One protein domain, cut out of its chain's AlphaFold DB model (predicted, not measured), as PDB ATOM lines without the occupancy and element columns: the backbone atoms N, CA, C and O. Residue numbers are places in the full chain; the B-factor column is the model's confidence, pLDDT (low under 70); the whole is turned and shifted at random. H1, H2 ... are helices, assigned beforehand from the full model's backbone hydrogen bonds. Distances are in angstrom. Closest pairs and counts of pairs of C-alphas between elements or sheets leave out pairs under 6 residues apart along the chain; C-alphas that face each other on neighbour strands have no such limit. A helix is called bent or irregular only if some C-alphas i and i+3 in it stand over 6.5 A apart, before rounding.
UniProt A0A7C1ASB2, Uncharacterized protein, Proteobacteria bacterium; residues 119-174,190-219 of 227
ATOM      1  N   VAL A 119      99.825 114.873 134.708       86.62
ATOM      2  CA  VAL A 119     100.005 115.724 133.515       86.62
ATOM      3  C   VAL A 119     101.343 115.478 132.813       86.62
ATOM      4  O   VAL A 119     101.457 115.739 131.617       86.62
ATOM      5  N   GLU A 120     102.339 114.948 133.522       84.38
ATOM      6  CA  GLU A 120     103.649 114.583 132.969       84.38
ATOM      7  C   GLU A 120     103.590 113.317 132.109       84.38
ATOM      8  O   GLU A 120     104.361 113.172 131.162       84.38
ATOM      9  N   LEU A 121     102.636 112.431 132.402       80.69
ATOM     10  CA  LEU A 121     102.395 111.197 131.655       80.69
ATOM     11  C   LEU A 121     101.362 111.382 130.538       80.69
ATOM     12  O   LEU A 121     101.108 110.446 129.782       80.69
ATOM     13  N   TRP A 122     100.770 112.573 130.396       85.75
ATOM     14  CA  TRP A 122      99.767 112.851 129.372       85.75
ATOM     15  C   TRP A 122     100.386 112.818 127.962       85.75
ATOM     16  O   TRP A 122     101.159 113.711 127.588       85.75
ATOM     17  N   PRO A 123      99.985 111.863 127.098       83.44
ATOM     18  CA  PRO A 123     100.488 111.801 125.735       83.44
ATOM     19  C   PRO A 123     100.195 113.059 124.904       83.44
ATOM     20  O   PRO A 123      99.046 113.446 124.687       83.44
ATOM     21  N   GLY A 124     101.248 113.645 124.331       81.06
ATOM     22  CA  GLY A 124     101.132 114.744 123.367       81.06
ATOM     23  C   GLY A 124     101.118 116.148 123.973       81.06
ATOM     24  O   GLY A 124     100.913 117.111 123.231       81.06
ATOM     25  N   LEU A 125     101.364 116.289 125.279       84.44
ATOM     26  CA  LEU A 125     101.718 117.581 125.858       84.44
ATOM     27  C   LEU A 125     103.192 117.915 125.599       84.44
ATOM     28  O   LEU A 125     104.069 117.058 125.645       84.44
ATOM     29  N   TYR A 126     103.463 119.193 125.334       83.38
ATOM     30  CA  TYR A 126     104.831 119.703 125.241       83.38
ATOM     31  C   TYR A 126     105.374 120.030 126.640       83.38
ATOM     32  O   TYR A 126     104.591 120.491 127.477       83.38
ATOM     33  N   PRO A 127     106.701 119.941 126.875       84.38
ATOM     34  CA  PRO A 127     107.309 120.259 128.172       84.38
ATOM     35  C   PRO A 127     106.882 121.621 128.729       84.38
ATOM     36  O   PRO A 127     106.535 121.743 129.895       84.38
ATOM     37  N   LYS A 128     106.782 122.641 127.866       86.81
ATOM     38  CA  LYS A 128     106.303 123.977 128.252       86.81
ATOM     39  C   LYS A 128     104.871 123.970 128.794       86.81
ATOM     40  O   LYS A 128     104.572 124.711 129.726       86.81
ATOM     41  N   THR A 129     103.984 123.179 128.192       86.56
ATOM     42  CA  THR A 129     102.591 123.053 128.636       86.56
ATOM     43  C   THR A 129     102.526 122.328 129.974       86.56
ATOM     44  O   THR A 129     101.824 122.796 130.861       86.56
ATOM     45  N   ILE A 130     103.306 121.256 130.143       85.25
ATOM     46  CA  ILE A 130     103.430 120.522 131.410       85.25
ATOM     47  C   ILE A 130     103.906 121.470 132.512       85.25
ATOM     48  O   ILE A 130     103.225 121.621 133.522       85.25
ATOM     49  N   SER A 131     104.998 122.209 132.281       86.56
ATOM     50  CA  SER A 131     105.480 123.202 133.242       86.56
ATOM     51  C   SER A 131     104.396 124.223 133.582       86.56
ATOM     52  O   SER A 131     104.189 124.506 134.753       86.56
ATOM     53  N   GLN A 132     103.665 124.758 132.597       88.06
ATOM     54  CA  GLN A 132     102.572 125.703 132.864       88.06
ATOM     55  C   GLN A 132     101.469 125.103 133.738       88.06
ATOM     56  O   GLN A 132     101.025 125.773 134.663       88.06
ATOM     57  N   LEU A 133     101.042 123.867 133.469       87.69
ATOM     58  CA  LEU A 133     100.039 123.170 134.279       87.69
ATOM     59  C   LEU A 133     100.528 123.004 135.725       87.69
ATOM     60  O   LEU A 133      99.830 123.417 136.650       87.69
ATOM     61  N   LEU A 134     101.765 122.541 135.916       86.25
ATOM     62  CA  LEU A 134     102.364 122.377 137.243       86.25
ATOM     63  C   LEU A 134     102.477 123.708 138.007       86.25
ATOM     64  O   LEU A 134     102.153 123.764 139.190       86.25
ATOM     65  N   HIS A 135     102.856 124.805 137.337       87.88
ATOM     66  CA  HIS A 135     102.906 126.143 137.953       87.88
ATOM     67  C   HIS A 135     101.521 126.654 138.380       87.88
ATOM     68  O   HIS A 135     101.418 127.462 139.301       87.88
ATOM     69  N   LEU A 136     100.458 126.195 137.718       85.44
ATOM     70  CA  LEU A 136      99.071 126.484 138.084       85.44
ATOM     71  C   LEU A 136      98.536 125.557 139.189       85.44
ATOM     72  O   LEU A 136      97.376 125.693 139.571       85.44
ATOM     73  N   GLY A 137      99.349 124.622 139.690       87.31
ATOM     74  CA  GLY A 137      98.937 123.609 140.663       87.31
ATOM     75  C   GLY A 137      98.174 122.429 140.055       87.31
ATOM     76  O   GLY A 137      97.665 121.603 140.801       87.31
ATOM     77  N   ILE A 138      98.109 122.336 138.723       89.25
ATOM     78  CA  ILE A 138      97.441 121.254 137.993       89.25
ATOM     79  C   ILE A 138      98.456 120.123 137.814       89.25
ATOM     80  O   ILE A 138      99.347 120.202 136.967       89.25
ATOM     81  N   ARG A 139      98.332 119.080 138.630       88.06
ATOM     82  CA  ARG A 139      99.202 117.898 138.638       88.06
ATOM     83  C   ARG A 139      98.555 116.690 137.976       88.06
ATOM     84  O   ARG A 139      99.266 115.847 137.432       88.06
ATOM     85  N   ARG A 140      97.225 116.607 137.977       89.06
ATOM     86  CA  ARG A 140      96.469 115.520 137.346       89.06
ATOM     87  C   ARG A 140      95.672 116.018 136.154       89.06
ATOM     88  O   ARG A 140      95.137 117.124 136.144       89.06
ATOM     89  N   VAL A 141      95.549 115.170 135.143       89.88
ATOM     90  CA  VAL A 141      94.798 115.458 133.919       89.88
ATOM     91  C   VAL A 141      93.339 115.822 134.231       89.88
ATOM     92  O   VAL A 141      92.835 116.823 133.715       89.88
ATOM     93  N   GLY A 142      92.687 115.110 135.156       90.12
ATOM     94  CA  GLY A 142      91.305 115.389 135.561       90.12
ATOM     95  C   GLY A 142      91.095 116.755 136.227       90.12
ATOM     96  O   GLY A 142      89.984 117.281 136.216       90.12
ATOM     97  N   GLU A 143      92.137 117.383 136.773       92.62
ATOM     98  CA  GLU A 143      92.032 118.739 137.323       92.62
ATOM     99  C   GLU A 143      91.811 119.764 136.203       92.62
ATOM    100  O   GLU A 143      90.960 120.643 136.344       92.62
ATOM    101  N   LEU A 144      92.468 119.597 135.046       92.19
ATOM    102  CA  LEU A 144      92.234 120.434 133.863       92.19
ATOM    103  C   LEU A 144      90.795 120.295 133.338       92.19
ATOM    104  O   LEU A 144      90.192 121.289 132.930       92.19
ATOM    105  N   ALA A 145      90.219 119.087 133.391       91.00
ATOM    106  CA  ALA A 145      88.843 118.811 132.957       91.00
ATOM    107  C   ALA A 145      87.780 119.641 133.708       91.00
ATOM    108  O   ALA A 145      86.689 119.891 133.176       91.00
ATOM    109  N   ARG A 146      88.096 120.049 134.947       91.56
ATOM    110  CA  ARG A 146      87.214 120.786 135.870       91.56
ATOM    111  C   ARG A 146      87.386 122.302 135.792       91.56
ATOM    112  O   ARG A 146      86.589 123.037 136.377       91.56
ATOM    113  N   ILE A 147      88.397 122.790 135.074       89.69
ATOM    114  CA  ILE A 147      88.602 124.228 134.886       89.69
ATOM    115  C   ILE A 147      87.528 124.772 133.945       89.69
ATOM    116  O   ILE A 147      87.105 124.111 132.988       89.69
ATOM    117  N   ASP A 148      87.078 125.990 134.231       90.06
ATOM    118  CA  ASP A 148      86.147 126.701 133.369       90.06
ATOM    119  C   ASP A 148      86.747 126.868 131.954       90.06
ATOM    120  O   ASP A 148      87.889 127.334 131.819       90.06
ATOM    121  N   PRO A 149      86.014 126.493 130.888       90.75
ATOM    122  CA  PRO A 149      86.508 126.587 129.519       90.75
ATOM    123  C   PRO A 149      86.901 128.017 129.120       90.75
ATOM    124  O   PRO A 149      87.809 128.176 128.303       90.75
ATOM    125  N   PHE A 150      86.296 129.052 129.713       89.75
ATOM    126  CA  PHE A 150      86.685 130.447 129.507       89.75
ATOM    127  C   PHE A 150      88.156 130.674 129.876       89.75
ATOM    128  O   PHE A 150      88.937 131.179 129.063       89.75
ATOM    129  N   TRP A 151      88.564 130.245 131.074       88.00
ATOM    130  CA  TRP A 151      89.941 130.407 131.547       88.00
ATOM    131  C   TRP A 151      90.919 129.532 130.768       88.00
ATOM    132  O   TRP A 151      92.000 129.996 130.400       88.00
ATOM    133  N   VAL A 152      90.519 128.302 130.440       88.12
ATOM    134  CA  VAL A 152      91.330 127.404 129.607       88.12
ATOM    135  C   VAL A 152      91.602 128.025 128.234       88.12
ATOM    136  O   VAL A 152      92.759 128.089 127.806       88.12
ATOM    137  N   LYS A 153      90.565 128.545 127.560       88.12
ATOM    138  CA  LYS A 153      90.712 129.221 126.264       88.12
ATOM    139  C   LYS A 153      91.588 130.464 126.378       88.12
ATOM    140  O   LYS A 153      92.424 130.705 125.515       88.12
ATOM    141  N   ARG A 154      91.451 131.239 127.455       86.12
ATOM    142  CA  ARG A 154      92.247 132.456 127.657       86.12
ATOM    143  C   ARG A 154      93.749 132.174 127.796       86.12
ATOM    144  O   ARG A 154      94.560 132.964 127.326       86.12
ATOM    145  N   VAL A 155      94.133 131.053 128.411       85.94
ATOM    146  CA  VAL A 155      95.547 130.687 128.619       85.94
ATOM    147  C   VAL A 155      96.151 129.960 127.411       85.94
ATOM    148  O   VAL A 155      97.280 130.262 126.995       85.94
ATOM    149  N   TRP A 156      95.430 128.980 126.863       85.94
ATOM    150  CA  TRP A 156      95.949 128.033 125.863       85.94
ATOM    151  C   TRP A 156      95.249 128.111 124.499       85.94
ATOM    152  O   TRP A 156      95.571 127.327 123.605       85.94
ATOM    153  N   GLY A 157      94.330 129.058 124.304       87.94
ATOM    154  CA  GLY A 157      93.562 129.206 123.069       87.94
ATOM    155  C   GLY A 157      92.645 128.012 122.806       87.94
ATOM    156  O   GLY A 157      92.313 127.242 123.711       87.94
ATOM    157  N   ASP A 158      92.270 127.815 121.543       87.88
ATOM    158  CA  ASP A 158      91.404 126.699 121.140       87.88
ATOM    159  C   ASP A 158      92.050 125.333 121.404       87.88
ATOM    160  O   ASP A 158      91.363 124.369 121.741       87.88
ATOM    161  N   ARG A 159      93.388 125.249 121.367       86.38
ATOM    162  CA  ARG A 159      94.098 124.021 121.748       86.38
ATOM    163  C   ARG A 159      93.850 123.651 123.210       86.38
ATOM    164  O   ARG A 159      93.755 122.466 123.509       86.38
ATOM    165  N   GLY A 160      93.699 124.639 124.092       89.75
ATOM    166  CA  GLY A 160      93.312 124.429 125.485       89.75
ATOM    167  C   GLY A 160      91.947 123.767 125.621       89.75
ATOM    168  O   GLY A 160      91.792 122.840 126.410       89.75
ATOM    169  N   LEU A 161      90.968 124.198 124.825       89.94
ATOM    170  CA  LEU A 161      89.640 123.582 124.826       89.94
ATOM    171  C   LEU A 161      89.704 122.121 124.378       89.94
ATOM    172  O   LEU A 161      89.116 121.260 125.022       89.94
ATOM    173  N   VAL A 162      90.493 121.823 123.341       91.12
ATOM    174  CA  VAL A 162      90.718 120.432 122.920       91.12
ATOM    175  C   VAL A 162      91.401 119.624 124.025       91.12
ATOM    176  O   VAL A 162      90.984 118.505 124.296       91.12
ATOM    177  N   MET A 163      92.417 120.183 124.693       91.31
ATOM    178  CA  MET A 163      93.063 119.526 125.836       91.31
ATOM    179  C   MET A 163      92.059 119.230 126.951       91.31
ATOM    180  O   MET A 163      92.095 118.154 127.528       91.31
ATOM    181  N   ARG A 164      91.137 120.148 127.241       92.88
ATOM    182  CA  ARG A 164      90.114 119.958 128.272       92.88
ATOM    183  C   ARG A 164      89.133 118.836 127.938       92.88
ATOM    184  O   ARG A 164      88.759 118.093 128.838       92.88
ATOM    185  N   GLU A 165      88.733 118.684 126.680       92.00
ATOM    186  CA  GLU A 165      87.902 117.541 126.277       92.00
ATOM    187  C   GLU A 165      88.706 116.231 126.301       92.00
ATOM    188  O   GLU A 165      88.224 115.223 126.812       92.00
ATOM    189  N   GLN A 166      89.980 116.269 125.902       91.12
ATOM    190  CA  GLN A 166      90.909 115.144 126.063       91.12
ATOM    191  C   GLN A 166      91.100 114.747 127.537       91.12
ATOM    192  O   GLN A 166      91.179 113.560 127.843       91.12
ATOM    193  N   ALA A 167      91.087 115.713 128.461       91.19
ATOM    194  CA  ALA A 167      91.144 115.476 129.905       91.19
ATOM    195  C   ALA A 167      89.956 114.661 130.439       91.19
ATOM    196  O   ALA A 167      90.028 114.087 131.521       91.19
ATOM    197  N   ARG A 168      88.848 114.661 129.693       89.81
ATOM    198  CA  ARG A 168      87.607 113.936 129.988       89.81
ATOM    199  C   ARG A 168      87.533 112.599 129.246       89.81
ATOM    200  O   ARG A 168      86.473 111.992 129.192       89.81
ATOM    201  N   GLY A 169      88.633 112.175 128.619       85.25
ATOM    202  CA  GLY A 169      88.702 110.956 127.814       85.25
ATOM    203  C   GLY A 169      88.219 111.117 126.370       85.25
ATOM    204  O   GLY A 169      88.308 110.165 125.600       85.25
ATOM    205  N   PHE A 170      87.763 112.306 125.956       87.81
ATOM    206  CA  PHE A 170      87.294 112.525 124.586       87.81
ATOM    207  C   PHE A 170      88.443 112.890 123.648       87.81
ATOM    208  O   PHE A 170      89.011 113.981 123.707       87.81
ATOM    209  N   ASP A 171      88.743 111.997 122.713       88.31
ATOM    210  CA  ASP A 171      89.712 112.246 121.653       88.31
ATOM    211  C   ASP A 171      89.152 111.789 120.296       88.31
ATOM    212  O   ASP A 171      89.182 110.599 119.989       88.31
ATOM    213  N   PRO A 172      88.646 112.720 119.460       83.38
ATOM    214  CA  PRO A 172      87.946 112.383 118.220       83.38
ATOM    215  C   PRO A 172      88.890 112.026 117.063       83.38
ATOM    216  O   PRO A 172      88.434 111.836 115.937       83.38
ATOM    217  N   ARG A 173      90.210 112.006 117.290       87.62
ATOM    218  CA  ARG A 173      91.197 111.746 116.235       87.62
ATOM    219  C   ARG A 173      91.072 110.291 115.755       87.62
ATOM    220  O   ARG A 173      91.400 109.396 116.533       87.62
ATOM    221  N   PRO A 174      90.696 110.040 114.486       87.06
ATOM    222  CA  PRO A 174      90.581 108.679 113.968       87.06
ATOM    223  C   PRO A 174      91.964 108.064 113.756       87.06
ATOM    224  O   PRO A 174      92.944 108.801 113.569       87.06
ATOM    225  N   GLN A 190     106.759 120.578 113.487       42.78
ATOM    226  CA  GLN A 190     105.548 120.912 114.241       42.78
ATOM    227  C   GLN A 190     105.524 122.435 114.310       42.78
ATOM    228  O   GLN A 190     106.543 122.976 114.763       42.78
ATOM    229  N   PRO A 191     104.508 123.113 113.730       28.62
ATOM    230  CA  PRO A 191     104.601 124.535 113.447       28.62
ATOM    231  C   PRO A 191     105.151 125.215 114.686       28.62
ATOM    232  O   PRO A 191     104.662 124.962 115.792       28.62
ATOM    233  N   ARG A 192     106.222 126.008 114.525       38.53
ATOM    234  CA  ARG A 192     106.668 126.890 115.601       38.53
ATOM    235  C   ARG A 192     105.473 127.773 115.912       38.53
ATOM    236  O   ARG A 192     105.231 128.763 115.230       38.53
ATOM    237  N   LEU A 193     104.710 127.382 116.925       35.78
ATOM    238  CA  LEU A 193     103.656 128.190 117.495       35.78
ATOM    239  C   LEU A 193     104.375 129.287 118.267       35.78
ATOM    240  O   LEU A 193     104.577 129.201 119.479       35.78
ATOM    241  N   PHE A 194     104.807 130.315 117.544       32.41
ATOM    242  CA  PHE A 194     104.829 131.637 118.129       32.41
ATOM    243  C   PHE A 194     103.382 131.929 118.550       32.41
ATOM    244  O   PHE A 194     102.503 131.968 117.690       32.41
ATOM    245  N   PRO A 195     103.080 132.070 119.852       35.97
ATOM    246  CA  PRO A 195     101.789 132.616 120.240       35.97
ATOM    247  C   PRO A 195     101.722 134.083 119.773       35.97
ATOM    248  O   PRO A 195     102.730 134.788 119.906       35.97
ATOM    249  N   PRO A 196     100.576 134.585 119.278       37.72
ATOM    250  CA  PRO A 196     100.385 136.017 119.110       37.72
ATOM    251  C   PRO A 196     100.500 136.746 120.459       37.72
ATOM    252  O   PRO A 196      99.883 136.379 121.455       37.72
ATOM    253  N   GLN A 197     101.410 137.715 120.415       48.84
ATOM    254  CA  GLN A 197     101.797 138.859 121.247       48.84
ATOM    255  C   GLN A 197     101.164 139.078 122.636       48.84
ATOM    256  O   GLN A 197      99.963 139.252 122.795       48.84
ATOM    257  N   GLY A 198     102.060 139.197 123.632       46.88
ATOM    258  CA  GLY A 198     101.776 139.723 124.971       46.88
ATOM    259  C   GLY A 198     102.174 138.785 126.114       46.88
ATOM    260  O   GLY A 198     101.312 138.276 126.828       46.88
ATOM    261  N   LYS A 199     103.483 138.568 126.343       54.00
ATOM    262  CA  LYS A 199     104.004 137.759 127.475       54.00
ATOM    263  C   LYS A 199     103.363 138.173 128.812       54.00
ATOM    264  O   LYS A 199     103.042 137.316 129.632       54.00
ATOM    265  N   THR A 200     103.120 139.470 128.986       57.31
ATOM    266  CA  THR A 200     102.567 140.090 130.195       57.31
ATOM    267  C   THR A 200     101.103 139.733 130.453       57.31
ATOM    268  O   THR A 200     100.757 139.413 131.586       57.31
ATOM    269  N   GLU A 201     100.234 139.738 129.439       54.94
ATOM    270  CA  GLU A 201      98.820 139.386 129.640       54.94
ATOM    271  C   GLU A 201      98.649 137.905 129.960       54.94
ATOM    272  O   GLU A 201      97.935 137.547 130.896       54.94
ATOM    273  N   LYS A 202      99.378 137.037 129.252       52.34
ATOM    274  CA  LYS A 202      99.355 135.598 129.523       52.34
ATOM    275  C   LYS A 202      99.846 135.277 130.935       52.34
ATOM    276  O   LYS A 202      99.253 134.438 131.604       52.34
ATOM    277  N   LEU A 203     100.888 135.965 131.404       61.88
ATOM    278  CA  LEU A 203     101.373 135.844 132.782       61.88
ATOM    279  C   LEU A 203     100.331 136.310 133.806       61.88
ATOM    280  O   LEU A 203     100.118 135.605 134.786       61.88
ATOM    281  N   LYS A 204      99.634 137.427 133.556       61.75
ATOM    282  CA  LYS A 204      98.552 137.917 134.429       61.75
ATOM    283  C   LYS A 204      97.378 136.941 134.514       61.75
ATOM    284  O   LYS A 204      96.773 136.790 135.570       61.75
ATOM    285  N   VAL A 205      97.024 136.288 133.411       61.66
ATOM    286  CA  VAL A 205      95.955 135.278 133.414       61.66
ATOM    287  C   VAL A 205      96.409 134.025 134.160       61.66
ATOM    288  O   VAL A 205      95.654 133.505 134.974       61.66
ATOM    289  N   LEU A 206      97.647 133.570 133.933       63.88
ATOM    290  CA  LEU A 206      98.216 132.428 134.652       63.88
ATOM    291  C   LEU A 206      98.283 132.688 136.164       63.88
ATOM    292  O   LEU A 206      97.921 131.811 136.939       63.88
ATOM    293  N   SER A 207      98.674 133.889 136.598       65.50
ATOM    294  CA  SER A 207      98.719 134.226 138.025       65.50
ATOM    295  C   SER A 207      97.328 134.250 138.666       65.50
ATOM    296  O   SER A 207      97.154 133.704 139.751       65.50
ATOM    297  N   HIS A 208      96.323 134.822 137.991       64.56
ATOM    298  CA  HIS A 208      94.945 134.816 138.497       64.56
ATOM    299  C   HIS A 208      94.344 133.413 138.521       64.56
ATOM    300  O   HIS A 208      93.682 133.056 139.488       64.56
ATOM    301  N   LEU A 209      94.593 132.606 137.487       61.28
ATOM    302  CA  LEU A 209      94.129 131.225 137.452       61.28
ATOM    303  C   LEU A 209      94.786 130.403 138.565       61.28
ATOM    304  O   LEU A 209      94.085 129.681 139.257       61.28
ATOM    305  N   ALA A 210      96.093 130.556 138.799       65.12
ATOM    306  CA  ALA A 210      96.775 129.895 139.912       65.12
ATOM    307  C   ALA A 210      96.186 130.295 141.275       65.12
ATOM    308  O   ALA A 210      96.001 129.438 142.136       65.12
ATOM    309  N   ALA A 211      95.879 131.582 141.473       66.38
ATOM    310  CA  ALA A 211      95.236 132.067 142.694       66.38
ATOM    311  C   ALA A 211      93.818 131.493 142.852       66.38
ATOM    312  O   ALA A 211      93.488 130.966 143.908       66.38
ATOM    313  N   PHE A 212      93.018 131.509 141.783       64.62
ATOM    314  CA  PHE A 212      91.668 130.948 141.758       64.62
ATOM    315  C   PHE A 212      91.647 129.438 142.022       64.62
ATOM    316  O   PHE A 212      90.816 128.957 142.783       64.62
ATOM    317  N   LEU A 213      92.548 128.673 141.401       57.59
ATOM    318  CA  LEU A 213      92.629 127.226 141.613       57.59
ATOM    319  C   LEU A 213      93.054 126.900 143.048       57.59
ATOM    320  O   LEU A 213      92.509 125.972 143.637       57.59
ATOM    321  N   ARG A 214      93.971 127.687 143.623       64.56
ATOM    322  CA  ARG A 214      94.393 127.558 145.024       64.56
ATOM    323  C   ARG A 214      93.259 127.858 146.003       64.56
ATOM    324  O   ARG A 214      93.100 127.131 146.972       64.56
ATOM    325  N   ASP A 215      92.476 128.895 145.727       66.62
ATOM    326  CA  ASP A 215      91.311 129.284 146.527       66.62
ATOM    327  C   ASP A 215      90.187 128.235 146.443       66.62
ATOM    328  O   ASP A 215      89.646 127.797 147.455       66.62
ATOM    329  N   LYS A 216      89.894 127.745 145.232       51.28
ATOM    330  CA  LYS A 216      88.779 126.826 144.972       51.28
ATOM    331  C   LYS A 216      89.052 125.368 145.351       51.28
ATOM    332  O   LYS A 216      88.121 124.659 145.726       51.28
ATOM    333  N   TYR A 217      90.289 124.899 145.199       51.75
ATOM    334  CA  TYR A 217      90.663 123.496 145.426       51.75
ATOM    335  C   TYR A 217      91.596 123.303 146.638       51.75
ATOM    336  O   TYR A 217      92.005 122.176 146.911       51.75
ATOM    337  N   GLY A 218      91.891 124.377 147.384       54.72
ATOM    338  CA  GLY A 218      92.660 124.362 148.632       54.72
ATOM    339  C   GLY A 218      94.094 123.822 148.510       54.72
ATOM    340  O   GLY A 218      94.611 123.552 147.426       54.72
ATOM    341  N   GLU A 219      94.743 123.593 149.657       49.81
ATOM    342  CA  GLU A 219      96.020 122.861 149.767       49.81
ATOM    343  C   GLU A 219      95.894 121.357 149.454       49.81
ATOM    344  O   GLU A 219      96.812 120.580 149.704       49.81
TER     345      GLU A 219
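AT A GLANCE: This is residues 119 to 174 and 190 to 219 of the 227 residues of an uncharacterized protein of Proteobacteria bacterium (UniProt A0A7C1ASB2). One long helix, H4, runs along one side of a small group of shorter helices, and in this group H3 folds back on itself at a sharp kink. The first part of H3, residues 151 to 155, packs on residues 202 to 209 of H4, while the short helices H1 and H2 lie with H3 on the same side of H4, the centres of the three making a triangle. The 86 printed residues hold four named helices, in the order H1, H2, H3, H4, and no named strand; the class is all helix. The whole is compact, with a radius of gyration of the C-alphas of 12.8 A and spans of 38 by 29 by 22 A.

HOW THE PARTS SIT: H1, residues 127 to 135, touches no helix. It is close to but not clearly touching H4, residues 199 to 219; their closest C-alphas, those of His 135 and Ala 210, are 7.5 A apart. The two run the same way at a steep tilt of 49 degrees. H2, residues 141 to 145, is only just apart from H1, with the closest C-alphas at 8.3 A. H2 only just touches H3, residues 149 to 166, with 3 pairs of C-alphas within 8 A; H3 touches H2 with residues 164 to 165 alone, and the closest C-alphas, those of Ala 145 and Arg 164, are 5.0 A apart. H3 has a kink of 133 degrees near residue 156 and is irregular: C-alphas 155 and 158 are 9.4 A apart. H3 touches H4, the closest C-alphas being those of Val 155 and Lys 202, at 6.3 A. Their lines, which are rough ones, stand at a steep tilt of 66 degrees, the same way. H4 has a kink of 33 degrees near residue 213 and is irregular, with C-alphas 216 and 219 at 9.5 A. H1 and H3 are apart, and so are H2 and H4. In H1 and H2 every O i to N i+4 pair is within hydrogen-bond range; in H3 it is 11 of 14 and in H4 16 of 17.

IN THESE COORDINATES: H1 begins at C-alpha 127, at (107.309, 120.259, 128.172), and is 12.2 A long from first to last C-alpha. H2, five residues, measures 6.9 A. H3 has 18 residues but measures 12.7 A, from C-alpha 149 at (86.508, 126.587, 129.519) to C-alpha 166. H4, the longest helix with 21 residues, measures 28.0 A and ends at C-alpha 219, at (96.020, 122.861, 149.767).

THE WHOLE: The two C-alphas farthest apart, those of Pro 174 and Glu 219, are 38.9 A apart. The links from H1 to H2 and from H2 to H3 are tight. The link from H3 to H4 runs across the cut: residues 175 to 189 are not printed, and C-alphas 174 and 190 are 19.3 A apart. The mean pLDDT of the printed part is 75.8, and residues 190 to 219 are under 70.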